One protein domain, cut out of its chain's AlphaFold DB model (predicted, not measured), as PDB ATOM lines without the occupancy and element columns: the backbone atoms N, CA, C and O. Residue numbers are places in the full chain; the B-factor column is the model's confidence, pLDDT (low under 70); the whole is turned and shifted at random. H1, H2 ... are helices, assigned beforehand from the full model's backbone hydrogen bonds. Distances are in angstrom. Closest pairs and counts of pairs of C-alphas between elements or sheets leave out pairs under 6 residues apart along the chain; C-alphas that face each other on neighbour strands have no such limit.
ATOM      1  N   LEU A 359     -32.414  45.824  58.449       85.94
ATOM      2  CA  LEU A 359     -32.141  44.933  57.321       85.94
ATOM      3  C   LEU A 359     -31.624  43.562  57.783       85.94
ATOM      4  O   LEU A 359     -31.946  42.545  57.172       85.94
ATOM      5  N   GLU A 360     -30.863  43.514  58.877       84.75
ATOM      6  CA  GLU A 360     -30.160  42.305  59.332       84.75
ATOM      7  C   GLU A 360     -31.106  41.214  59.855       84.75
ATOM      8  O   GLU A 360     -30.882  40.014  59.653       84.75
ATOM      9  N   SER A 361     -32.195  41.597  60.524       81.56
ATOM     10  CA  SER A 361     -33.159  40.652  61.089       81.56
ATOM     11  C   SER A 361     -34.219  40.194  60.084       81.56
ATOM     12  O   SER A 361     -34.895  39.184  60.327       81.56
ATOM     13  N   LEU A 362     -34.376  40.900  58.959       82.50
ATOM     14  CA  LEU A 362     -35.423  40.661  57.963       82.50
ATOM     15  C   LEU A 362     -35.446  39.205  57.442       82.50
ATOM     16  O   LEU A 362     -36.517  38.587  57.512       82.50
ATOM     17  N   PRO A 363     -34.321  38.573  57.033       82.88
ATOM     18  CA  PRO A 363     -34.335  37.179  56.574       82.88
ATOM     19  C   PRO A 363     -34.822  36.202  57.651       82.88
ATOM     20  O   PRO A 363     -35.610  35.290  57.381       82.88
ATOM     21  N   LYS A 364     -34.392  36.404  58.907       80.00
ATOM     22  CA  LYS A 364     -34.816  35.573  60.046       80.00
ATOM     23  C   LYS A 364     -36.312  35.735  60.313       80.00
ATOM     24  O   LYS A 364     -36.981  34.749  60.620       80.00
ATOM     25  N   ARG A 365     -36.852  36.952  60.194       78.56
ATOM     26  CA  ARG A 365     -38.279  37.241  60.420       78.56
ATOM     27  C   ARG A 365     -39.172  36.672  59.323       78.56
ATOM     28  O   ARG A 365     -40.176  36.047  59.662       78.56
ATOM     29  N   LEU A 366     -38.768  36.778  58.057       76.25
ATOM     30  CA  LEU A 366     -39.448  36.121  56.934       76.25
ATOM     31  C   LEU A 366     -39.479  34.595  57.114       76.25
ATOM     32  O   LEU A 366     -40.526  33.973  56.956       76.25
ATOM     33  N   ASN A 367     -38.376  33.995  57.571       73.94
ATOM     34  CA  ASN A 367     -38.301  32.558  57.869       73.94
ATOM     35  C   ASN A 367     -39.074  32.122  59.127       73.94
ATOM     36  O   ASN A 367     -39.395  30.941  59.285       73.94
ATOM     37  N   ARG A 368     -39.394  33.056  60.032       71.12
ATOM     38  CA  ARG A 368     -40.255  32.814  61.204       71.12
ATOM     39  C   ARG A 368     -41.743  32.819  60.868       71.12
ATOM     40  O   ARG A 368     -42.536  32.448  61.734       71.12
ATOM     41  N   VAL A 369     -42.138  33.177  59.644       67.06
ATOM     42  CA  VAL A 369     -43.494  32.927  59.128       67.06
ATOM     43  C   VAL A 369     -43.632  31.424  58.858       67.06
ATOM     44  O   VAL A 369     -43.655  30.959  57.722       67.06
ATOM     45  N   LYS A 370     -43.618  30.627  59.930       53.41
ATOM     46  CA  LYS A 370     -43.739  29.175  59.847       53.41
ATOM     47  C   LYS A 370     -45.207  28.789  59.743       53.41
ATOM     48  O   LYS A 370     -46.010  29.176  60.584       53.41
ATOM     49  N   HIS A 371     -45.470  27.955  58.743       50.00
ATOM     50  CA  HIS A 371     -46.732  27.300  58.420       50.00
ATOM     51  C   HIS A 371     -47.845  28.220  57.914       50.00
ATOM     52  O   HIS A 371     -48.253  29.186  58.555       50.00
ATOM     53  N   GLU A 372     -48.413  27.825  56.775       44.38
ATOM     54  CA  GLU A 372     -49.724  28.305  56.346       44.38
ATOM     55  C   GLU A 372     -50.796  27.950  57.374       44.38
ATOM     56  O   GLU A 372     -51.816  28.618  57.379       44.38
ATOM     57  N   SER A 373     -50.527  26.976  58.267       37.75
ATOM     58  CA  SER A 373     -51.471  26.373  59.209       37.75
ATOM     59  C   SER A 373     -52.049  27.281  60.289       37.75
ATOM     60  O   SER A 373     -53.020  26.909  60.945       37.75
ATOM     61  N   GLN A 374     -51.463  28.461  60.500       43.78
ATOM     62  CA  GLN A 374     -51.914  29.367  61.548       43.78
ATOM     63  C   GLN A 374     -52.701  30.567  60.983       43.78
ATOM     64  O   GLN A 374     -52.184  31.258  60.095       43.78
ATOM     65  N   PRO A 375     -53.866  30.886  61.588       41.00
ATOM     66  CA  PRO A 375     -54.635  32.135  61.441       41.00
ATOM     67  C   PRO A 375     -53.782  33.394  61.234       41.00
ATOM     68  O   PRO A 375     -54.021  34.235  60.366       41.00
ATOM     69  N   ARG A 376     -52.684  33.460  61.992       52.09
ATOM     70  CA  ARG A 376     -51.755  34.589  62.102       52.09
ATOM     71  C   ARG A 376     -50.845  34.793  60.878       52.09
ATOM     72  O   ARG A 376     -50.098  35.768  60.849       52.09
ATOM     73  N   SER A 377     -50.846  33.896  59.888       56.00
ATOM     74  CA  SER A 377     -49.839  33.886  58.813       56.00
ATOM     75  C   SER A 377     -50.083  34.925  57.709       56.00
ATOM     76  O   SER A 377     -49.138  35.606  57.331       56.00
ATOM     77  N   VAL A 378     -51.312  35.121  57.211       58.59
ATOM     78  CA  VAL A 378     -51.572  36.008  56.049       58.59
ATOM     79  C   VAL A 378     -51.433  37.489  56.385       58.59
ATOM     80  O   VAL A 378     -50.729  38.205  55.679       58.59
ATOM     81  N   THR A 379     -52.029  37.956  57.484       63.53
ATOM     82  CA  THR A 379     -51.864  39.351  57.924       63.53
ATOM     83  C   THR A 379     -50.389  39.652  58.201       63.53
ATOM     84  O   THR A 379     -49.876  40.696  57.810       63.53
ATOM     85  N   ARG A 380     -49.660  38.686  58.775       70.88
ATOM     86  CA  ARG A 380     -48.216  38.788  59.004       70.88
ATOM     87  C   ARG A 380     -47.401  38.814  57.710       70.88
ATOM     88  O   ARG A 380     -46.450  39.584  57.646       70.88
ATOM     89  N   LYS A 381     -47.768  38.035  56.682       76.62
ATOM     90  CA  LYS A 381     -47.156  38.112  55.337       76.62
ATOM     91  C   LYS A 381     -47.301  39.520  54.761       76.62
ATOM     92  O   LYS A 381     -46.337  40.062  54.243       76.62
ATOM     93  N   GLN A 382     -48.480  40.120  54.902       79.81
ATOM     94  CA  GLN A 382     -48.769  41.458  54.386       79.81
ATOM     95  C   GLN A 382     -48.038  42.557  55.165       79.81
ATOM     96  O   GLN A 382     -47.503  43.465  54.548       79.81
ATOM     97  N   PHE A 383     -47.924  42.444  56.493       79.81
ATOM     98  CA  PHE A 383     -47.072  43.344  57.281       79.81
ATOM     99  C   PHE A 383     -45.593  43.224  56.927       79.81
ATOM    100  O   PHE A 383     -44.894  44.226  56.881       79.81
ATOM    101  N   LEU A 384     -45.114  42.006  56.675       81.81
ATOM    102  CA  LEU A 384     -43.741  41.790  56.229       81.81
ATOM    103  C   LEU A 384     -43.505  42.329  54.819       81.81
ATOM    104  O   LEU A 384     -42.416  42.815  54.542       81.81
ATOM    105  N   LEU A 385     -44.510  42.255  53.944       89.06
ATOM    106  CA  LEU A 385     -44.446  42.837  52.608       89.06
ATOM    107  C   LEU A 385     -44.441  44.372  52.662       89.06
ATOM    108  O   LEU A 385     -43.618  44.987  51.994       89.06
ATOM    109  N   ASP A 386     -45.287  44.978  53.499       89.31
ATOM    110  CA  ASP A 386     -45.288  46.424  53.770       89.31
ATOM    111  C   ASP A 386     -43.948  46.891  54.356       89.31
ATOM    112  O   ASP A 386     -43.353  47.866  53.899       89.31
ATOM    113  N   GLU A 387     -43.415  46.142  55.324       88.69
ATOM    114  CA  GLU A 387     -42.099  46.400  55.899       88.69
ATOM    115  C   GLU A 387     -40.982  46.289  54.856       88.69
ATOM    116  O   GLU A 387     -40.104  47.150  54.806       88.69
ATOM    117  N   LEU A 388     -41.024  45.267  54.000       92.31
ATOM    118  CA  LEU A 388     -40.064  45.093  52.915       92.31
ATOM    119  C   LEU A 388     -40.145  46.245  51.905       92.31
ATOM    120  O   LEU A 388     -39.111  46.802  51.546       92.31
ATOM    121  N   ALA A 389     -41.350  46.655  51.503       93.62
ATOM    122  CA  ALA A 389     -41.556  47.815  50.638       93.62
ATOM    123  C   ALA A 389     -41.008  49.102  51.282       93.62
ATOM    124  O   ALA A 389     -40.320  49.885  50.626       93.62
ATOM    125  N   ALA A 390     -41.232  49.296  52.584       91.19
ATOM    126  CA  ALA A 390     -40.672  50.422  53.324       91.19
ATOM    127  C   ALA A 390     -39.133  50.386  53.373       91.19
ATOM    128  O   ALA A 390     -38.501  51.421  53.168       91.19
ATOM    129  N   LEU A 391     -38.523  49.217  53.594       93.50
ATOM    130  CA  LEU A 391     -37.064  49.052  53.581       93.50
ATOM    131  C   LEU A 391     -36.470  49.304  52.189       93.50
ATOM    132  O   LEU A 391     -35.416  49.931  52.095       93.50
ATOM    133  N   ILE A 392     -37.152  48.888  51.116       96.00
ATOM    134  CA  ILE A 392     -36.749  49.189  49.732       96.00
ATOM    135  C   ILE A 392     -36.742  50.700  49.493       96.00
ATOM    136  O   ILE A 392     -35.778  51.211  48.930       96.00
ATOM    137  N   ARG A 393     -37.756  51.432  49.966       92.38
ATOM    138  CA  ARG A 393     -37.775  52.901  49.853       92.38
ATOM    139  C   ARG A 393     -36.672  53.574  50.670       92.38
ATOM    140  O   ARG A 393     -36.083  54.542  50.206       92.38
ATOM    141  N   LEU A 394     -36.408  53.082  51.882       92.62
ATOM    142  CA  LEU A 394     -35.437  53.685  52.801       92.62
ATOM    143  C   LEU A 394     -33.985  53.424  52.389       92.62
ATOM    144  O   LEU A 394     -33.143  54.309  52.515       92.62
ATOM    145  N   HIS A 395     -33.687  52.214  51.917       95.12
ATOM    146  CA  HIS A 395     -32.314  51.767  51.670       95.12
ATOM    147  C   HIS A 395     -32.006  51.531  50.191       95.12
ATOM    148  O   HIS A 395     -30.846  51.319  49.846       95.12
ATOM    149  N   GLY A 396     -33.007  51.569  49.314       96.38
ATOM    150  CA  GLY A 396     -32.882  51.179  47.915       96.38
ATOM    151  C   GLY A 396     -32.943  49.660  47.726       96.38
ATOM    152  O   GLY A 396     -32.438  48.877  48.533       96.38
ATOM    153  N   ALA A 397     -33.532  49.230  46.609       96.62
ATOM    154  CA  ALA A 397     -33.726  47.815  46.300       96.62
ATOM    155  C   ALA A 397     -32.423  46.998  46.272       96.62
ATOM    156  O   ALA A 397     -32.405  45.863  46.738       96.62
ATOM    157  N   ALA A 398     -31.330  47.566  45.749       96.50
ATOM    158  CA  ALA A 398     -30.042  46.876  45.648       96.50
ATOM    159  C   ALA A 398     -29.501  46.456  47.026       96.50
ATOM    160  O   ALA A 398     -29.170  45.289  47.219       96.50
ATOM    161  N   ASN A 399     -29.513  47.372  47.999       95.69
ATOM    162  CA  ASN A 399     -29.033  47.112  49.358       95.69
ATOM    163  C   ASN A 399     -29.916  46.091  50.086       95.69
ATOM    164  O   ASN A 399     -29.420  45.219  50.798       95.69
ATOM    165  N   VAL A 400     -31.237  46.156  49.879       95.88
ATOM    166  CA  VAL A 400     -32.159  45.160  50.443       95.88
ATOM    167  C   VAL A 400     -31.910  43.778  49.832       95.88
ATOM    168  O   VAL A 400     -31.834  42.797  50.569       95.88
ATOM    169  N   ARG A 401     -31.728  43.678  48.506       96.12
ATOM    170  CA  ARG A 401     -31.377  42.409  47.845       96.12
ATOM    171  C   ARG A 401     -30.055  41.849  48.364       96.12
ATOM    172  O   ARG A 401     -29.976  40.651  48.621       96.12
ATOM    173  N   GLU A 402     -29.046  42.696  48.558       94.38
ATOM    174  CA  GLU A 402     -27.750  42.298  49.114       94.38
ATOM    175  C   GLU A 402     -27.889  41.739  50.537       94.38
ATOM    176  O   GLU A 402     -27.440  40.618  50.802       94.38
ATOM    177  N   ALA A 403     -28.609  42.445  51.417       92.56
ATOM    178  CA  ALA A 403     -28.918  41.980  52.773       92.56
ATOM    179  C   ALA A 403     -29.708  40.656  52.782       92.56
ATOM    180  O   ALA A 403     -29.632  39.867  53.727       92.56
ATOM    181  N   MET A 404     -30.451  40.386  51.708       93.31
ATOM    182  CA  MET A 404     -31.219  39.162  51.508       93.31
ATOM    183  C   MET A 404     -30.520  38.115  50.629       93.31
ATOM    184  O   MET A 404     -31.124  37.082  50.361       93.31
ATOM    185  N   SER A 405     -29.264  38.303  50.212       88.56
ATOM    186  CA  SER A 405     -28.583  37.450  49.213       88.56
ATOM    187  C   SER A 405     -28.490  35.955  49.581       88.56
ATOM    188  O   SER A 405     -28.390  35.100  48.700       88.56
ATOM    189  N   GLY A 406     -28.595  35.613  50.869       84.12
ATOM    190  CA  GLY A 406     -28.673  34.235  51.378       84.12
ATOM    191  C   GLY A 406     -30.083  33.749  51.740       84.12
ATOM    192  O   GLY A 406     -30.238  32.648  52.274       84.12
ATOM    193  N   PHE A 407     -31.120  34.556  51.512       87.81
ATOM    194  CA  PHE A 407     -32.489  34.214  51.869       87.81
ATOM    195  C   PHE A 407     -32.992  33.037  51.027       87.81
ATOM    196  O   PHE A 407     -33.062  33.085  49.800       87.81
ATOM    197  N   ARG A 408     -33.389  31.972  51.724       84.31
ATOM    198  CA  ARG A 408     -34.102  30.824  51.171       84.31
ATOM    199  C   ARG A 408     -35.386  30.652  51.952       84.31
ATOM    200  O   ARG A 408     -35.336  30.563  53.181       84.31
ATOM    201  N   ALA A 409     -36.513  30.585  51.250       78.44
ATOM    202  CA  ALA A 409     -37.791  30.323  51.887       78.44
ATOM    203  C   ALA A 409     -37.762  28.917  52.511       78.44
ATOM    204  O   ALA A 409     -37.787  27.913  51.801       78.44
ATOM    205  N   LEU A 410     -37.708  28.838  53.846       74.06
ATOM    206  CA  LEU A 410     -37.727  27.549  54.556       74.06
ATOM    207  C   LEU A 410     -39.050  26.800  54.372       74.06
ATOM    208  O   LEU A 410     -39.085  25.576  54.480       74.06
ATOM    209  N   ASN A 411     -40.135  27.538  54.127       68.88
ATOM    210  CA  ASN A 411     -41.430  26.968  53.800       68.88
ATOM    211  C   ASN A 411     -41.720  27.162  52.302       68.88
ATOM    212  O   ASN A 411     -42.104  28.267  51.906       68.88
ATOM    213  N   PRO A 412     -41.572  26.118  51.472       64.69
ATOM    214  CA  PRO A 412     -41.797  26.237  50.039       64.69
ATOM    215  C   PRO A 412     -43.279  26.447  49.679       64.69
ATOM    216  O   PRO A 412     -43.558  26.828  48.544       64.69
ATOM    217  N   GLU A 413     -44.203  26.235  50.625       66.00
ATOM    218  CA  GLU A 413     -45.655  26.381  50.438       66.00
ATOM    219  C   GLU A 413     -46.098  27.848  50.358       66.00
ATOM    220  O   GLU A 413     -47.040  28.176  49.643       66.00
ATOM    221  N   CYS A 414     -45.367  28.758  51.009       74.50
ATOM    222  CA  CYS A 414     -45.771  30.155  51.125       74.50
ATOM    223  C   CYS A 414     -45.418  30.983  49.871       74.50
ATOM    224  O   CYS A 414     -44.260  31.344  49.633       74.50
ATOM    225  N   THR A 415     -46.453  31.355  49.113       78.25
ATOM    226  CA  THR A 415     -46.382  32.149  47.872       78.25
ATOM    227  C   THR A 415     -45.636  33.462  48.034       78.25
ATOM    228  O   THR A 415     -44.678  33.712  47.307       78.25
ATOM    229  N   THR A 416     -46.015  34.264  49.035       84.31
ATOM    230  CA  THR A 416     -45.371  35.556  49.317       84.31
ATOM    231  C   THR A 416     -43.849  35.400  49.484       84.31
ATOM    232  O   THR A 416     -43.073  36.114  48.857       84.31
ATOM    233  N   THR A 417     -43.379  34.421  50.270       85.44
ATOM    234  CA  THR A 417     -41.930  34.227  50.489       85.44
ATOM    235  C   THR A 417     -41.197  33.714  49.252       85.44
ATOM    236  O   THR A 417     -40.019  34.013  49.089       85.44
ATOM    237  N   ARG A 418     -41.876  32.977  48.363       85.81
ATOM    238  CA  ARG A 418     -41.302  32.511  47.089       85.81
ATOM    239  C   ARG A 418     -41.213  33.636  46.059       85.81
ATOM    240  O   ARG A 418     -40.213  33.712  45.353       85.81
ATOM    241  N   ALA A 419     -42.210  34.522  46.011       90.19
ATOM    242  CA  ALA A 419     -42.157  35.751  45.220       90.19
ATOM    243  C   ALA A 419     -40.993  36.645  45.671       90.19
ATOM    244  O   ALA A 419     -40.211  37.100  44.841       90.19
ATOM    245  N   ILE A 420     -40.824  36.813  46.989       92.94
ATOM    246  CA  ILE A 420     -39.686  37.540  47.568       92.94
ATOM    247  C   ILE A 420     -38.363  36.854  47.206       92.94
ATOM    248  O   ILE A 420     -37.447  37.527  46.752       92.94
ATOM    249  N   GLU A 421     -38.251  35.526  47.339       92.00
ATOM    250  CA  GLU A 421     -37.037  34.784  46.954       92.00
ATOM    251  C   GLU A 421     -36.680  34.986  45.467       92.00
ATOM    252  O   GLU A 421     -35.510  35.184  45.139       92.00
ATOM    253  N   ALA A 422     -37.670  34.988  44.568       92.44
ATOM    254  CA  ALA A 422     -37.457  35.285  43.150       92.44
ATOM    255  C   ALA A 422     -37.027  36.742  42.907       92.44
ATOM    256  O   ALA A 422     -36.151  37.020  42.088       92.44
ATOM    257  N   TRP A 423     -37.625  37.695  43.618       95.88
ATOM    258  CA  TRP A 423     -37.254  39.102  43.497       95.88
ATOM    259  C   TRP A 423     -35.829  39.369  43.998       95.88
ATOM    260  O   TRP A 423     -35.061  40.071  43.332       95.88
ATOM    261  N   VAL A 424     -35.447  38.750  45.120       95.00
ATOM    262  CA  VAL A 424     -34.085  38.802  45.674       95.00
ATOM    263  C   VAL A 424     -33.065  38.257  44.679       95.00
ATOM    264  O   VAL A 424     -31.982  38.820  44.549       95.00
ATOM    265  N   TYR A 433     -43.401  39.712  35.333       94.81
ATOM    266  CA  TYR A 433     -44.720  39.978  35.913       94.81
ATOM    267  C   TYR A 433     -45.837  39.772  34.879       94.81
ATOM    268  O   TYR A 433     -46.760  38.991  35.120       94.81
ATOM    269  N   TRP A 434     -45.713  40.364  33.687       93.62
ATOM    270  CA  TRP A 434     -46.716  40.214  32.627       93.62
ATOM    271  C   TRP A 434     -46.768  38.806  32.024       93.62
ATOM    272  O   TRP A 434     -47.854  38.337  31.680       93.62
ATOM    273  N   ARG A 435     -45.641  38.082  31.941       92.00
ATOM    274  CA  ARG A 435     -45.655  36.654  31.567       92.00
ATOM    275  C   ARG A 435     -46.421  35.820  32.596       92.00
ATOM    276  O   ARG A 435     -47.209  34.960  32.203       92.00
ATOM    277  N   VAL A 436     -46.228  36.080  33.891       89.06
ATOM    278  CA  VAL A 436     -46.962  35.403  34.974       89.06
ATOM    279  C   VAL A 436     -48.454  35.736  34.910       89.06
ATOM    280  O   VAL A 436     -49.269  34.818  34.990       89.06
ATOM    281  N   ALA A 437     -48.810  37.008  34.709       87.75
ATOM    282  CA  ALA A 437     -50.195  37.467  34.587       87.75
ATOM    283  C   ALA A 437     -50.925  36.808  33.404       87.75
ATOM    284  O   ALA A 437     -51.982  36.200  33.574       87.75
ATOM    285  N   ALA A 438     -50.314  36.847  32.217       86.88
ATOM    286  CA  ALA A 438     -50.947  36.371  30.992       86.88
ATOM    287  C   ALA A 438     -50.910  34.842  30.834       86.88
ATOM    288  O   ALA A 438     -51.860  34.248  30.324       86.88
ATOM    289  N   ALA A 484     -53.260  23.380  46.047       40.25
ATOM    290  CA  ALA A 484     -54.293  22.412  45.709       40.25
ATOM    291  C   ALA A 484     -54.978  22.813  44.392       40.25
ATOM    292  O   ALA A 484     -55.137  24.004  44.128       40.25
ATOM    293  N   ALA A 485     -55.414  21.830  43.596       40.78
ATOM    294  CA  ALA A 485     -56.151  22.038  42.342       40.78
ATOM    295  C   ALA A 485     -57.372  22.975  42.497       40.78
ATOM    296  O   ALA A 485     -57.871  23.518  41.522       40.78
ATOM    297  N   SER A 486     -57.811  23.203  43.737       46.81
ATOM    298  CA  SER A 486     -58.859  24.127  44.140       46.81
ATOM    299  C   SER A 486     -58.424  25.596  44.366       46.81
ATOM    300  O   SER A 486     -59.239  26.505  44.311       46.81
ATOM    301  N   LEU A 487     -57.146  25.901  44.606       52.88
ATOM    302  CA  LEU A 487     -56.707  27.233  45.073       52.88
ATOM    303  C   LEU A 487     -55.949  28.070  44.022       52.88
ATOM    304  O   LEU A 487     -55.425  29.138  44.351       52.88
ATOM    305  N   GLY A 488     -55.885  27.614  42.767       62.12
ATOM    306  CA  GLY A 488     -55.006  28.179  41.730       62.12
ATOM    307  C   GLY A 488     -55.166  29.688  41.498       62.12
ATOM    308  O   GLY A 488     -54.174  30.415  41.428       62.12
ATOM    309  N   THR A 489     -56.403  30.182  41.449       68.19
ATOM    310  CA  THR A 489     -56.710  31.590  41.139       68.19
ATOM    311  C   THR A 489     -56.324  32.539  42.277       68.19
ATOM    312  O   THR A 489     -55.612  33.520  42.052       68.19
ATOM    313  N   ARG A 490     -56.699  32.207  43.523       69.38
ATOM    314  CA  ARG A 490     -56.300  32.948  44.735       69.38
ATOM    315  C   ARG A 490     -54.788  33.090  44.807       69.38
ATOM    316  O   ARG A 490     -54.257  34.157  45.094       69.38
ATOM    317  N   ILE A 491     -54.094  31.980  44.609       71.25
ATOM    318  CA  ILE A 491     -52.672  31.954  44.875       71.25
ATOM    319  C   ILE A 491     -51.889  32.676  43.773       71.25
ATOM    320  O   ILE A 491     -50.917  33.378  44.062       71.25
ATOM    321  N   ARG A 492     -52.368  32.607  42.528       77.44
ATOM    322  CA  ARG A 492     -51.865  33.460  41.449       77.44
ATOM    323  C   ARG A 492     -52.052  34.944  41.781       77.44
ATOM    324  O   ARG A 492     -51.112  35.704  41.586       77.44
ATOM    325  N   LEU A 493     -53.195  35.349  42.341       80.31
ATOM    326  CA  LEU A 493     -53.413  36.734  42.776       80.31
ATOM    327  C   LEU A 493     -52.464  37.143  43.922       80.31
ATOM    328  O   LEU A 493     -51.904  38.232  43.862       80.31
ATOM    329  N   GLU A 494     -52.208  36.283  44.920       81.31
ATOM    330  CA  GLU A 494     -51.208  36.559  45.977       81.31
ATOM    331  C   GLU A 494     -49.791  36.716  45.394       81.31
ATOM    332  O   GLU A 494     -49.042  37.605  45.805       81.31
ATOM    333  N   MET A 495     -49.433  35.880  44.412       86.50
ATOM    334  CA  MET A 495     -48.164  35.980  43.688       86.50
ATOM    335  C   MET A 495     -48.069  37.306  42.928       86.50
ATOM    336  O   MET A 495     -47.109  38.045  43.127       86.50
ATOM    337  N   LEU A 496     -49.072  37.628  42.101       89.38
ATOM    338  CA  LEU A 496     -49.124  38.867  41.320       89.38
ATOM    339  C   LEU A 496     -49.060  40.096  42.223       89.38
ATOM    340  O   LEU A 496     -48.244  40.978  41.982       89.38
ATOM    341  N   HIS A 497     -49.847  40.115  43.300       91.62
ATOM    342  CA  HIS A 497     -49.838  41.196  44.283       91.62
ATOM    343  C   HIS A 497     -48.453  41.381  44.911       91.62
ATOM    344  O   HIS A 497     -47.949  42.499  44.970       91.62
ATOM    345  N   THR A 498     -47.797  40.291  45.321       93.06
ATOM    346  CA  THR A 498     -46.459  40.373  45.928       93.06
ATOM    347  C   THR A 498     -45.416  40.887  44.935       93.06
ATOM    348  O   THR A 498     -44.624  41.760  45.281       93.06
ATOM    349  N   LEU A 499     -45.411  40.369  43.702       95.50
ATOM    350  CA  LEU A 499     -44.488  40.819  42.653       95.50
ATOM    351  C   LEU A 499     -44.716  42.294  42.300       95.50
ATOM    352  O   LEU A 499     -43.749  43.039  42.160       95.50
ATOM    353  N   GLU A 500     -45.978  42.715  42.197       96.69
ATOM    354  CA  GLU A 500     -46.352  44.102  41.924       96.69
ATOM    355  C   GLU A 500     -45.850  45.042  43.017       96.69
ATOM    356  O   GLU A 500     -45.164  46.010  42.706       96.69
ATOM    357  N   VAL A 501     -46.130  44.743  44.291       97.00
ATOM    358  CA  VAL A 501     -45.692  45.584  45.416       97.00
ATOM    359  C   VAL A 501     -44.174  45.747  45.424       97.00
ATOM    360  O   VAL A 501     -43.685  46.855  45.637       97.00
ATOM    361  N   LEU A 502     -43.426  44.673  45.155       97.50
ATOM    362  CA  LEU A 502     -41.967  44.732  45.091       97.50
ATOM    363  C   LEU A 502     -41.500  45.631  43.943       97.50
ATOM    364  O   LEU A 502     -40.742  46.561  44.200       97.50
ATOM    365  N   LEU A 503     -41.998  45.418  42.717       97.56
ATOM    366  CA  LEU A 503     -41.652  46.228  41.537       97.56
ATOM    367  C   LEU A 503     -42.023  47.711  41.707       97.56
ATOM    368  O   LEU A 503     -41.246  48.591  41.340       97.56
ATOM    369  N   VAL A 504     -43.191  47.992  42.284       97.56
ATOM    370  CA  VAL A 504     -43.657  49.356  42.574       97.56
ATOM    371  C   VAL A 504     -42.775  50.017  43.630       97.56
ATOM    372  O   VAL A 504     -42.391  51.173  43.456       97.56
ATOM    373  N   ALA A 505     -42.395  49.294  44.687       97.12
ATOM    374  CA  ALA A 505     -41.480  49.811  45.700       97.12
ATOM    375  C   ALA A 505     -40.093  50.132  45.114       97.12
ATOM    376  O   ALA A 505     -39.512  51.155  45.476       97.12
ATOM    377  N   GLU A 506     -39.574  49.326  44.174       96.81
ATOM    378  CA  GLU A 506     -38.305  49.637  43.486       96.81
ATOM    379  C   GLU A 506     -38.379  50.930  42.673       96.81
ATOM    380  O   GLU A 506     -37.398  51.666  42.589       96.81
ATOM    381  N   ALA A 507     -39.548  51.215  42.097       95.50
ATOM    382  CA  ALA A 507     -39.821  52.445  41.361       95.50
ATOM    383  C   ALA A 507     -40.120  53.651  42.277       95.50
ATOM    384  O   ALA A 507     -40.466  54.723  41.782       95.50
ATOM    385  N   GLY A 508     -39.996  53.494  43.601       95.19
ATOM    386  CA  GLY A 508     -40.241  54.546  44.590       95.19
ATOM    387  C   GLY A 508     -41.708  54.713  45.000       95.19
ATOM    388  O   GLY A 508     -42.030  55.694  45.670       95.19
ATOM    389  N   GLY A 509     -42.586  53.789  44.604       96.25
ATOM    390  CA  GLY A 509     -44.004  53.779  44.961       96.25
ATOM    391  C   GLY A 509     -44.299  53.179  46.338       96.25
ATOM    392  O   GLY A 509     -43.403  52.797  47.097       96.25
ATOM    393  N   SER A 510     -45.588  53.079  46.664       95.88
ATOM    394  CA  SER A 510     -46.066  52.625  47.973       95.88
ATOM    395  C   SER A 510     -47.064  51.478  47.880       95.88
ATOM    396  O   SER A 510     -47.890  51.423  46.976       95.88
ATOM    397  N   MET A 511     -47.012  50.594  48.878       94.94
ATOM    398  CA  MET A 511     -48.080  49.641  49.160       94.94
ATOM    399  C   MET A 511     -49.174  50.343  49.972       94.94
ATOM    400  O   MET A 511     -48.902  50.924  51.024       94.94
ATOM    401  N   VAL A 512     -50.417  50.277  49.510       94.75
ATOM    402  CA  VAL A 512     -51.589  50.848  50.185       94.75
ATOM    403  C   VAL A 512     -52.490  49.784  50.803       94.75
ATOM    404  O   VAL A 512     -53.225  50.089  51.742       94.75
ATOM    405  N   SER A 513     -52.387  48.521  50.371       89.75
ATOM    406  CA  SER A 513     -53.250  47.439  50.875       89.75
ATOM    407  C   SER A 513     -52.869  46.872  52.243       89.75
ATOM    408  O   SER A 513     -53.547  45.959  52.730       89.75
ATOM    409  N   ALA A 514     -51.796  47.359  52.874       87.50
ATOM    410  CA  ALA A 514     -51.308  46.808  54.134       87.50
ATOM    411  C   ALA A 514     -52.416  46.827  55.213       87.50
ATOM    412  O   ALA A 514     -53.074  47.841  55.435       87.50
ATOM    413  N   PRO A 515     -52.699  45.720  55.898       77.19
ATOM    414  CA  PRO A 515     -53.790  45.707  56.859       77.19
ATOM    415  C   PRO A 515     -53.492  46.570  58.102       77.19
ATOM    416  O   PRO A 515     -52.358  46.955  58.371       77.19
ATOM    417  N   CYS A 516     -54.517  46.855  58.891       71.38
ATOM    418  CA  CYS A 516     -54.459  47.451  60.213       71.38
ATOM    419  C   CYS A 516     -54.038  46.380  61.222       71.38
ATOM    420  O   CYS A 516     -54.450  45.216  61.139       71.38
ATOM    421  N   LYS A 517     -53.206  46.772  62.192       63.72
ATOM    422  CA  LYS A 517     -52.601  45.858  63.176       63.72
ATOM    423  C   LYS A 517     -53.620  45.194  64.101       63.72
ATOM    424  O   LYS A 517     -53.328  44.120  64.614       63.72
ATOM    425  N   SER A 518     -54.784  45.809  64.310       55.91
ATOM    426  CA  SER A 518     -55.773  45.343  65.288       55.91
ATOM    427  C   SER A 518     -56.580  44.131  64.819       55.91
ATOM    428  O   SER A 518     -56.844  43.230  65.607       55.91
ATOM    429  N   ASP A 519     -56.995  44.107  63.552       54.34
ATOM    430  CA  ASP A 519     -57.977  43.130  63.058       54.34
ATOM    431  C   ASP A 519     -57.745  42.695  61.605       54.34
ATOM    432  O   ASP A 519     -58.528  41.936  61.035       54.34
ATOM    433  N   GLY A 520     -56.675  43.186  60.981       60.84
ATOM    434  CA  GLY A 520     -56.318  42.826  59.625       60.84
ATOM    435  C   GLY A 520     -57.150  43.500  58.513       60.84
ATOM    436  O   GLY A 520     -56.959  43.179  57.339       60.84
ATOM    437  N   THR A 521     -58.092  44.389  58.822       67.56
ATOM    438  CA  THR A 521     -58.802  45.194  57.797       67.56
ATOM    439  C   THR A 521     -57.962  46.349  57.290       67.56
ATOM    440  O   THR A 521     -56.934  46.635  57.876       67.56
ATOM    441  N   LEU A 522     -58.404  47.078  56.272       75.25
ATOM    442  CA  LEU A 522     -57.877  48.410  55.985       75.25
ATOM    443  C   LEU A 522     -58.900  49.462  56.422       75.25
ATOM    444  O   LEU A 522     -60.038  49.432  55.962       75.25
ATOM    445  N   CYS A 523     -58.542  50.381  57.322       82.75
ATOM    446  CA  CYS A 523     -59.438  51.495  57.632       82.75
ATOM    447  C   CYS A 523     -59.282  52.616  56.594       82.75
ATOM    448  O   CYS A 523     -58.210  52.791  56.014       82.75
ATOM    449  N   VAL A 524     -60.353  53.386  56.374       87.31
ATOM    450  CA  VAL A 524     -60.351  54.497  55.409       87.31
ATOM    451  C   VAL A 524     -59.237  55.491  55.717       87.31
ATOM    452  O   VAL A 524     -58.511  55.882  54.813       87.31
ATOM    453  N   ASN A 525     -59.023  55.836  56.987       89.12
ATOM    454  CA  ASN A 525     -57.965  56.773  57.371       89.12
ATOM    455  C   ASN A 525     -56.560  56.254  57.022       89.12
ATOM    456  O   ASN A 525     -55.756  57.018  56.497       89.12
ATOM    457  N   ASP A 526     -56.282  54.966  57.254       89.12
ATOM    458  CA  ASP A 526     -54.993  54.351  56.912       89.12
ATOM    459  C   ASP A 526     -54.775  54.345  55.393       89.12
ATOM    460  O   ASP A 526     -53.687  54.681  54.926       89.12
ATOM    461  N   LEU A 527     -55.808  54.003  54.609       92.69
ATOM    462  CA  LEU A 527     -55.734  54.052  53.147       92.69
ATOM    463  C   LEU A 527     -55.459  55.477  52.652       92.69
ATOM    464  O   LEU A 527     -54.549  55.678  51.850       92.69
ATOM    465  N   LEU A 528     -56.222  56.459  53.141       94.19
ATOM    466  CA  LEU A 528     -56.069  57.862  52.757       94.19
ATOM    467  C   LEU A 528     -54.681  58.402  53.117       94.19
ATOM    468  O   LEU A 528     -54.062  59.069  52.292       94.19
ATOM    469  N   SER A 529     -54.173  58.076  54.311       93.06
ATOM    470  CA  SER A 529     -52.828  58.472  54.745       93.06
ATOM    471  C   SER A 529     -51.758  57.918  53.806       93.06
ATOM    472  O   SER A 529     -50.882  58.651  53.362       93.06
ATOM    473  N   ARG A 530     -51.852  56.632  53.443       94.06
ATOM    474  CA  ARG A 530     -50.862  56.003  52.558       94.06
ATOM    475  C   ARG A 530     -50.953  56.491  51.122       94.06
ATOM    476  O   ARG A 530     -49.920  56.603  50.476       94.06
ATOM    477  N   LEU A 531     -52.156  56.782  50.624       95.62
ATOM    478  CA  LEU A 531     -52.329  57.410  49.314       95.62
ATOM    479  C   LEU A 531     -51.706  58.807  49.290       95.62
ATOM    480  O   LEU A 531     -51.000  59.126  48.344       95.62
ATOM    481  N   ALA A 532     -51.899  59.609  50.339       94.88
ATOM    482  CA  ALA A 532     -51.313  60.947  50.421       94.88
ATOM    483  C   ALA A 532     -49.770  60.935  50.399       94.88
ATOM    484  O   ALA A 532     -49.154  61.880  49.916       94.88
ATOM    485  N   GLU A 533     -49.152  59.861  50.899       92.81
ATOM    486  CA  GLU A 533     -47.698  59.656  50.897       92.81
ATOM    487  C   GLU A 533     -47.177  58.943  49.633       92.81
ATOM    488  O   GLU A 533     -45.966  58.858  49.420       92.81
ATOM    489  N   ALA A 534     -48.063  58.384  48.804       95.38
ATOM    490  CA  ALA A 534     -47.683  57.578  47.652       95.38
ATOM    491  C   ALA A 534     -47.379  58.441  46.420       95.38
ATOM    492  O   ALA A 534     -48.196  59.241  45.973       95.38
ATOM    493  N   THR A 535     -46.222  58.203  45.805       96.38
ATOM    494  CA  THR A 535     -45.872  58.756  44.484       96.38
ATOM    495  C   THR A 535     -46.570  57.993  43.357       96.38
ATOM    496  O   THR A 535     -47.029  58.584  42.383       96.38
ATOM    497  N   CYS A 536     -46.669  56.673  43.503       97.19
ATOM    498  CA  CYS A 536     -47.463  55.775  42.683       97.19
ATOM    499  C   CYS A 536     -47.811  54.509  43.478       97.19
ATOM    500  O   CYS A 536     -47.215  54.224  44.524       97.19
ATOM    501  N   VAL A 537     -48.779  53.746  42.977       97.44
ATOM    502  CA  VAL A 537     -49.242  52.484  43.577       97.44
ATOM    503  C   VAL A 537     -49.437  51.411  42.507       97.44
ATOM    504  O   VAL A 537     -49.481  51.704  41.313       97.44
ATOM    505  N   GLY A 538     -49.551  50.151  42.910       95.75
ATOM    506  CA  GLY A 538     -49.892  49.068  41.990       95.75
ATOM    507  C   GLY A 538     -51.410  48.943  41.774       95.75
ATOM    508  O   GLY A 538     -52.166  49.151  42.725       95.75
ATOM    509  N   PRO A 539     -51.902  48.634  40.558       92.88
ATOM    510  CA  PRO A 539     -53.336  48.457  40.316       92.88
ATOM    511  C   PRO A 539     -53.922  47.246  41.062       92.88
ATOM    512  O   PRO A 539     -55.018  47.356  41.618       92.88
ATOM    513  N   VAL A 540     -53.203  46.118  41.139       90.12
ATOM    514  CA  VAL A 540     -53.644  44.958  41.930       90.12
ATOM    515  C   VAL A 540     -53.654  45.313  43.417       90.12
ATOM    516  O   VAL A 540     -54.600  44.959  44.117       90.12
ATOM    517  N   ASP A 541     -52.659  46.050  43.906       93.31
ATOM    518  CA  ASP A 541     -52.579  46.521  45.289       93.31
ATOM    519  C   ASP A 541     -53.746  47.450  45.656       93.31
ATOM    520  O   ASP A 541     -54.346  47.273  46.715       93.31
ATOM    521  N   VAL A 542     -54.144  48.370  44.768       91.44
ATOM    522  CA  VAL A 542     -55.342  49.213  44.960       91.44
ATOM    523  C   VAL A 542     -56.604  48.365  45.037       91.44
ATOM    524  O   VAL A 542     -57.411  48.565  45.943       91.44
ATOM    525  N   LEU A 543     -56.778  47.389  44.140       84.38
ATOM    526  CA  LEU A 543     -57.935  46.495  44.198       84.38
ATOM    527  C   LEU A 543     -57.939  45.677  45.492       84.38
ATOM    528  O   LEU A 543     -58.961  45.619  46.171       84.38
ATOM    529  N   VAL A 544     -56.800  45.115  45.900       82.31
ATOM    530  CA  VAL A 544     -56.673  44.404  47.181       82.31
ATOM    531  C   VAL A 544     -56.969  45.339  48.362       82.31
ATOM    532  O   VAL A 544     -57.601  44.906  49.326       82.31
ATOM    533  N   ALA A 545     -56.560  46.609  48.299       85.38
ATOM    534  CA  ALA A 545     -56.853  47.616  49.318       85.38
ATOM    535  C   ALA A 545     -58.352  47.922  49.412       85.38
ATOM    536  O   ALA A 545     -58.900  47.877  50.509       85.38
ATOM    537  N   LEU A 546     -59.018  48.173  48.280       81.31
ATOM    538  CA  LEU A 546     -60.463  48.432  48.213       81.31
ATOM    539  C   LEU A 546     -61.274  47.232  48.655       81.31
ATOM    540  O   LEU A 546     -62.248  47.370  49.387       81.31
ATOM    541  N   HIS A 547     -60.817  46.047  48.275       73.12
ATOM    542  CA  HIS A 547     -61.379  44.835  48.808       73.12
ATOM    543  C   HIS A 547     -61.258  44.799  50.327       73.12
ATOM    544  O   HIS A 547     -62.267  44.493  50.928       73.12
ATOM    545  N   ARG A 548     -60.114  45.161  50.936       73.38
ATOM    546  CA  ARG A 548     -59.856  45.165  52.402       73.38
ATOM    547  C   ARG A 548     -60.510  46.293  53.181       73.38
ATOM    548  O   ARG A 548     -60.484  46.258  54.417       73.38
ATOM    549  N   LEU A 549     -61.011  47.297  52.481       75.00
ATOM    550  CA  LEU A 549     -61.452  48.545  53.063       75.00
ATOM    551  C   LEU A 549     -62.708  48.316  53.907       75.00
ATOM    552  O   LEU A 549     -63.695  47.756  53.437       75.00
ATOM    553  N   ARG A 550     -62.676  48.741  55.174       69.62
ATOM    554  CA  ARG A 550     -63.893  48.828  55.992       69.62
ATOM    555  C   ARG A 550     -64.878  49.785  55.323       69.62
ATOM    556  O   ARG A 550     -64.443  50.735  54.676       69.62
ATOM    557  N   ASN A 551     -66.176  49.573  55.557       64.75
ATOM    558  CA  ASN A 551     -67.230  50.454  55.056       64.75
ATOM    559  C   ASN A 551     -66.886  51.919  55.355       64.75
ATOM    560  O   ASN A 551     -66.811  52.330  56.515       64.75
ATOM    561  N   GLY A 552     -66.632  52.672  54.286       69.00
ATOM    562  CA  GLY A 552     -66.580  54.122  54.318       69.00
ATOM    563  C   GLY A 552     -67.980  54.694  54.142       69.00
ATOM    564  O   GLY A 552     -68.925  53.998  53.771       69.00
ATOM    565  N   THR A 553     -68.112  55.981  54.406       77.69
ATOM    566  CA  THR A 553     -69.307  56.747  54.060       77.69
ATOM    567  C   THR A 553     -69.111  57.417  52.698       77.69
ATOM    568  O   THR A 553     -67.979  57.751  52.345       77.69
ATOM    569  N   PRO A 554     -70.186  57.731  51.953       84.62
ATOM    570  CA  PRO A 554     -70.078  58.560  50.750       84.62
ATOM    571  C   PRO A 554     -69.360  59.898  50.978       84.62
ATOM    572  O   PRO A 554     -68.696  60.412  50.079       84.62
ATOM    573  N   ALA A 555     -69.426  60.443  52.198       88.12
ATOM    574  CA  ALA A 555     -68.703  61.654  52.580       88.12
ATOM    575  C   ALA A 555     -67.173  61.473  52.571       88.12
ATOM    576  O   ALA A 555     -66.440  62.435  52.337       88.12
ATOM    577  N   ASP A 556     -66.676  60.250  52.768       89.31
ATOM    578  CA  ASP A 556     -65.246  59.964  52.740       89.31
ATOM    579  C   ASP A 556     -64.642  60.096  51.336       89.31
ATOM    580  O   ASP A 556     -63.446  60.363  51.216       89.31
ATOM    581  N   ALA A 557     -65.447  60.001  50.270       91.19
ATOM    582  CA  ALA A 557     -64.973  60.216  48.902       91.19
ATOM    583  C   ALA A 557     -64.356  61.615  48.724       91.19
ATOM    584  O   ALA A 557     -63.332  61.769  48.061       91.19
ATOM    585  N   ALA A 558     -64.917  62.636  49.381       93.81
ATOM    586  CA  ALA A 558     -64.387  63.999  49.337       93.81
ATOM    587  C   ALA A 558     -63.038  64.156  50.067       93.81
ATOM    588  O   ALA A 558     -62.348  65.155  49.875       93.81
ATOM    589  N   ARG A 559     -62.652  63.180  50.902       95.19
ATOM    590  CA  ARG A 559     -61.405  63.193  51.682       95.19
ATOM    591  C   ARG A 559     -60.213  62.613  50.921       95.19
ATOM    592  O   ARG A 559     -59.082  62.765  51.377       95.19
ATOM    593  N   VAL A 560     -60.441  61.947  49.787       94.31
ATOM    594  CA  VAL A 560     -59.365  61.454  48.919       94.31
ATOM    595  C   VAL A 560     -58.726  62.650  48.214       94.31
ATOM    596  O   VAL A 560     -59.254  63.170  47.229       94.31
ATOM    597  N   ALA A 561     -57.600  63.109  48.752       90.56
ATOM    598  CA  ALA A 561     -56.856  64.245  48.227       90.56
ATOM    599  C   ALA A 561     -55.842  63.820  47.152       90.56
ATOM    600  O   ALA A 561     -55.255  62.743  47.226       90.56
ATOM    601  N   GLY A 562     -55.600  64.713  46.188       92.62
ATOM    602  CA  GLY A 562     -54.588  64.532  45.147       92.62
ATOM    603  C   GLY A 562     -54.915  63.451  44.111       92.62
ATOM    604  O   GLY A 562     -55.898  62.717  44.211       92.62
ATOM    605  N   GLU A 563     -54.060  63.358  43.097       95.81
ATOM    606  CA  GLU A 563     -54.113  62.321  42.065       95.81
ATOM    607  C   GLU A 563     -52.881  61.429  42.198       95.81
ATOM    608  O   GLU A 563     -51.771  61.845  41.866       95.81
ATOM    609  N   VAL A 564     -53.079  60.209  42.697       97.19
ATOM    610  CA  VAL A 564     -52.030  59.190  42.784       97.19
ATOM    611  C   VAL A 564     -52.157  58.271  41.566       97.19
ATOM    612  O   VAL A 564     -53.180  57.590  41.434       97.19
ATOM    613  N   PRO A 565     -51.166  58.235  40.659       97.56
ATOM    614  CA  PRO A 565     -51.202  57.347  39.506       97.56
ATOM    615  C   PRO A 565     -50.850  55.906  39.894       97.56
ATOM    616  O   PRO A 565     -50.096  55.650  40.838       97.56
ATOM    617  N   THR A 566     -51.334  54.944  39.115       96.38
ATOM    618  CA  THR A 566     -50.791  53.588  39.137       96.38
ATOM    619  C   THR A 566     -49.447  53.533  38.405       96.38
ATOM    620  O   THR A 566     -49.199  54.287  37.462       96.38
ATOM    621  N   ALA A 567     -48.550  52.639  38.818       96.56
ATOM    622  CA  ALA A 567     -47.251  52.468  38.174       96.56
ATOM    623  C   ALA A 567     -47.408  51.876  36.762       96.56
ATOM    624  O   ALA A 567     -47.947  50.779  36.591       96.56
ATOM    625  N   ALA A 568     -46.916  52.586  35.741       94.94
ATOM    626  CA  ALA A 568     -47.166  52.244  34.339       94.94
ATOM    627  C   ALA A 568     -46.739  50.809  33.985       94.94
ATOM    628  O   ALA A 568     -47.506  50.063  33.377       94.94
ATOM    629  N   THR A 569     -45.553  50.401  34.447       94.94
ATOM    630  CA  THR A 569     -44.915  49.097  34.178       94.94
ATOM    631  C   THR A 569     -45.741  47.886  34.611       94.94
ATOM    632  O   THR A 569     -45.582  46.811  34.035       94.94
ATOM    633  N   VAL A 570     -46.635  48.055  35.586       94.19
ATOM    634  CA  VAL A 570     -47.542  47.012  36.101       94.19
ATOM    635  C   VAL A 570     -49.015  47.309  35.800       94.19
ATOM    636  O   VAL A 570     -49.873  46.488  36.089       94.19
ATOM    637  N   THR A 571     -49.320  48.455  35.182       91.88
ATOM    638  CA  THR A 571     -50.687  48.828  34.780       91.88
ATOM    639  C   THR A 571     -51.052  48.261  33.421       91.88
ATOM    640  O   THR A 571     -52.133  47.711  33.265       91.88
ATOM    641  N   THR A 572     -50.140  48.356  32.451       91.75
ATOM    642  CA  THR A 572     -50.341  47.804  31.106       91.75
ATOM    643  C   THR A 572     -49.102  47.057  30.623       91.75
ATOM    644  O   THR A 572     -47.982  47.430  30.994       91.75
ATOM    645  N   PRO A 573     -49.258  46.033  29.762       90.44
ATOM    646  CA  PRO A 573     -48.122  45.397  29.109       90.44
ATOM    647  C   PRO A 573     -47.268  46.440  28.374       90.44
ATOM    648  O   PRO A 573     -47.775  47.208  27.560       90.44
ATOM    649  N   GLY A 574     -45.967  46.479  28.669       88.56
ATOM    650  CA  GLY A 574     -45.033  47.438  28.063       88.56
ATOM    651  C   GLY A 574     -45.034  48.843  28.680       88.56
ATOM    652  O   GLY A 574     -44.271  49.689  28.223       88.56
ATOM    653  N   GLY A 575     -45.833  49.102  29.720       89.38
ATOM    654  CA  GLY A 575     -45.738  50.334  30.505       89.38
ATOM    655  C   GLY A 575     -46.243  51.601  29.814       89.38
ATOM    656  O   GLY A 575     -45.739  52.685  30.096       89.38
ATOM    657  N   ALA A 576     -47.208  51.477  28.900       88.25
ATOM    658  CA  ALA A 576     -47.671  52.596  28.078       88.25
ATOM    659  C   ALA A 576     -48.672  53.524  28.789       88.25
ATOM    660  O   ALA A 576     -48.758  54.702  28.444       88.25
ATOM    661  N   LEU A 577     -49.443  53.007  29.752       89.75
ATOM    662  CA  LEU A 577     -50.544  53.730  30.395       89.75
ATOM    663  C   LEU A 577     -50.454  53.687  31.923       89.75
ATOM    664  O   LEU A 577     -49.949  52.730  32.506       89.75
ATOM    665  N   THR A 578     -51.009  54.723  32.552       91.88
ATOM    666  CA  THR A 578     -51.304  54.794  33.990       91.88
ATOM    667  C   THR A 578     -52.798  55.048  34.173       91.88
ATOM    668  O   THR A 578     -53.447  55.609  33.286       91.88
ATOM    669  N   THR A 579     -53.355  54.642  35.310       91.81
ATOM    670  CA  THR A 579     -54.714  54.999  35.737       91.81
ATOM    671  C   THR A 579     -54.647  55.788  37.046       91.81
ATOM    672  O   THR A 579     -53.613  55.816  37.711       91.81
ATOM    673  N   SER A 580     -55.724  56.487  37.421       94.19
ATOM    674  CA  SER A 580     -55.771  57.204  38.704       94.19
ATOM    675  C   SER A 580     -56.286  56.283  39.810       94.19
ATOM    676  O   SER A 580     -57.470  55.942  39.845       94.19
ATOM    677  N   ALA A 581     -55.411  55.926  40.753       93.94
ATOM    678  CA  ALA A 581     -55.790  55.171  41.943       93.94
ATOM    679  C   ALA A 581     -56.732  55.986  42.842       93.94
ATOM    680  O   ALA A 581     -57.730  55.457  43.335       93.94
ATOM    681  N   SER A 582     -56.468  57.289  42.995       95.12
ATOM    682  CA  SER A 582     -57.334  58.209  43.745       95.12
ATOM    683  C   SER A 582     -58.745  58.288  43.159       95.12
ATOM    684  O   SER A 582     -59.722  58.341  43.905       95.12
ATOM    685  N   ALA A 583     -58.889  58.299  41.830       91.62
ATOM    686  CA  ALA A 583     -60.200  58.275  41.181       91.62
ATOM    687  C   ALA A 583     -60.945  56.966  41.469       91.62
ATOM    688  O   ALA A 583     -62.100  57.018  41.883       91.62
ATOM    689  N   THR A 584     -60.278  55.814  41.352       89.38
ATOM    690  CA  THR A 584     -60.877  54.506  41.671       89.38
ATOM    691  C   THR A 584     -61.370  54.449  43.119       89.38
ATOM    692  O   THR A 584     -62.505  54.042  43.369       89.38
ATOM    693  N   VAL A 585     -60.561  54.921  44.075       90.31
ATOM    694  CA  VAL A 585     -60.929  54.944  45.502       90.31
ATOM    695  C   VAL A 585     -62.093  55.900  45.775       90.31
ATOM    696  O   VAL A 585     -62.995  55.557  46.536       90.31
ATOM    697  N   ARG A 586     -62.129  57.074  45.128       91.69
ATOM    698  CA  ARG A 586     -63.264  58.011  45.235       91.69
ATOM    699  C   ARG A 586     -64.555  57.415  44.707       91.69
ATOM    700  O   ARG A 586     -65.566  57.488  45.399       91.69
ATOM    701  N   SER A 587     -64.519  56.830  43.511       84.75
ATOM    702  CA  SER A 587     -65.697  56.216  42.896       84.75
ATOM    703  C   SER A 587     -66.259  55.093  43.766       84.75
ATOM    704  O   SER A 587     -67.480  54.977  43.904       84.75
ATOM    705  N   TRP A 588     -65.374  54.324  44.407       81.25
ATOM    706  CA  TRP A 588     -65.756  53.312  45.388       81.25
ATOM    707  C   TRP A 588     -66.417  53.921  46.627       81.25
ATOM    708  O   TRP A 588     -67.548  53.562  46.943       81.25
ATOM    709  N   LEU A 589     -65.761  54.881  47.294       83.75
ATOM    710  CA  LEU A 589     -66.299  55.512  48.508       83.75
ATOM    711  C   LEU A 589     -67.647  56.193  48.247       83.75
ATOM    712  O   LEU A 589     -68.519  56.166  49.107       83.75
ATOM    713  N   ALA A 590     -67.838  56.764  47.055       82.88
ATOM    714  CA  ALA A 590     -69.079  57.412  46.647       82.88
ATOM    715  C   ALA A 590     -70.232  56.431  46.348       82.88
ATOM    716  O   ALA A 590     -71.344  56.883  46.083       82.88
ATOM    717  N   GLY A 591     -69.986  55.113  46.352       70.25
ATOM    718  CA  GLY A 591     -70.985  54.098  46.000       70.25
ATOM    719  C   GLY A 591     -71.381  54.117  44.521       70.25
ATOM    720  O   GLY A 591     -72.447  53.634  44.163       70.25
TER     721      GLY A 591
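Overview. This is residues 359 to 424, 433 to 438 and 484 to 591 of the 827 residues of an uncharacterized protein of Nocardioides seonyuensis (UniProt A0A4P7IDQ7). Two groups of helices stand next to each other, joined mainly through H6: a bundle of three helices side by side, H2, H4 and H6, with H3 across the end where these three finish and H1 beside H2 and H4; and a looser group of H7, H8, H9 and H11, in which H8 crosses H6 steeply. H5 packs on H6, short H10 sits near H5, H6 and H8, and residues 484 to 490 stick out at the start of H6. The printed part has 180 residues with eleven named helices, H1 to H11 in order along the chain, and no named strand; the class is all helix. The whole is compact, with a radius of gyration of the C-alphas of 16.1 A, and rounded, spanning 46 by 35 by 34 A.

Arrangement. H1, residues 362 to 367, is close to but not clearly touching H2, residues 377 to 395, with C-alphas 366 and 384 closest at 7.1 A. H3, residues 397 to 403, touches H2 only at the corner and only just, with 3 pairs of C-alphas within 8 A, the closest being Ile 392 and Val 400 at 6.1 A. H4, residues 415 to 424, is about perpendicular to H3 at 82 degrees. H5 is residues 433 to 438. H6, residues 488 to 506, is the hub and touches four helices. It touches H4 with the C-alphas of Thr 415 and Met 495 closest at 5.9 A, the same way at a shallow tilt of 34.9 degrees, only just short of steep. With residues 498 to 506 alone it touches H2, the same way at a shallow tilt of 20 degrees; the closest C-alphas are those of Ala 389 and Ala 505, 5.3 A apart. With residues 496 to 500 alone it touches H5, closest at C-alphas 433 and 499, 6.8 A. H7 is residues 524 to 533. H8, residues 539 to 548, touches residues 496 to 501 of H6, opposite ways at a steep tilt of 63 degrees, with C-alphas 497 and 540 closest at 5.8 A. H9 is residues 554 to 559. H10, residues 568 to 571, is close to but not clearly touching H6, with C-alphas 500 and 570 closest at 6.6 A. H11, residues 581 to 589, touches H9 with C-alphas 557 and 586 closest at 4.6 A, opposite ways at a shallow tilt of 27 degrees. It also touches H8, with C-alphas 542 and 581 closest at 6.7 A. H7 is close to but not clearly touching H8, H9 and H11, for instance with C-alphas 531 and 582 closest at 7.5 A. H2 and H8 are apart. Every O i to N i+4 pair is within hydrogen-bond range in H1 to H8 and H11; in H9 it is 0 of 2, beside 3 of 3 O i to N i+3 pairs, and H10 is too short for such a pair.

Along the chain. H1 begins at C-alpha 362, (-35.423, 40.661, 57.963). H2 is 26.0 A from first to last C-alpha and H6 27.2 A, from C-alpha 488 at (-55.006, 28.179, 41.730). H4 is 14.2 A, H7 14.4 A, H8 14.1 A and H11 12.4 A, the last ending at C-alpha 589, (-66.299, 55.512, 48.508).

Size, cuts and confidence. The C-alphas of Gly 406 and Ala 555 are the two farthest apart, at 48.5 A. Residues 425 to 432 are cut out, with 14.5 A between C-alphas 424 and 433, and residues 439 to 483, with 20.6 A between C-alphas 438 and 484. The links H3 to H4 and H6 to H7 are long. The mean pLDDT of the printed part is 83.8, and residues 369 to 379, 411 to 413, 484 to 490, 517 to 521 and 550 to 552 are under 70.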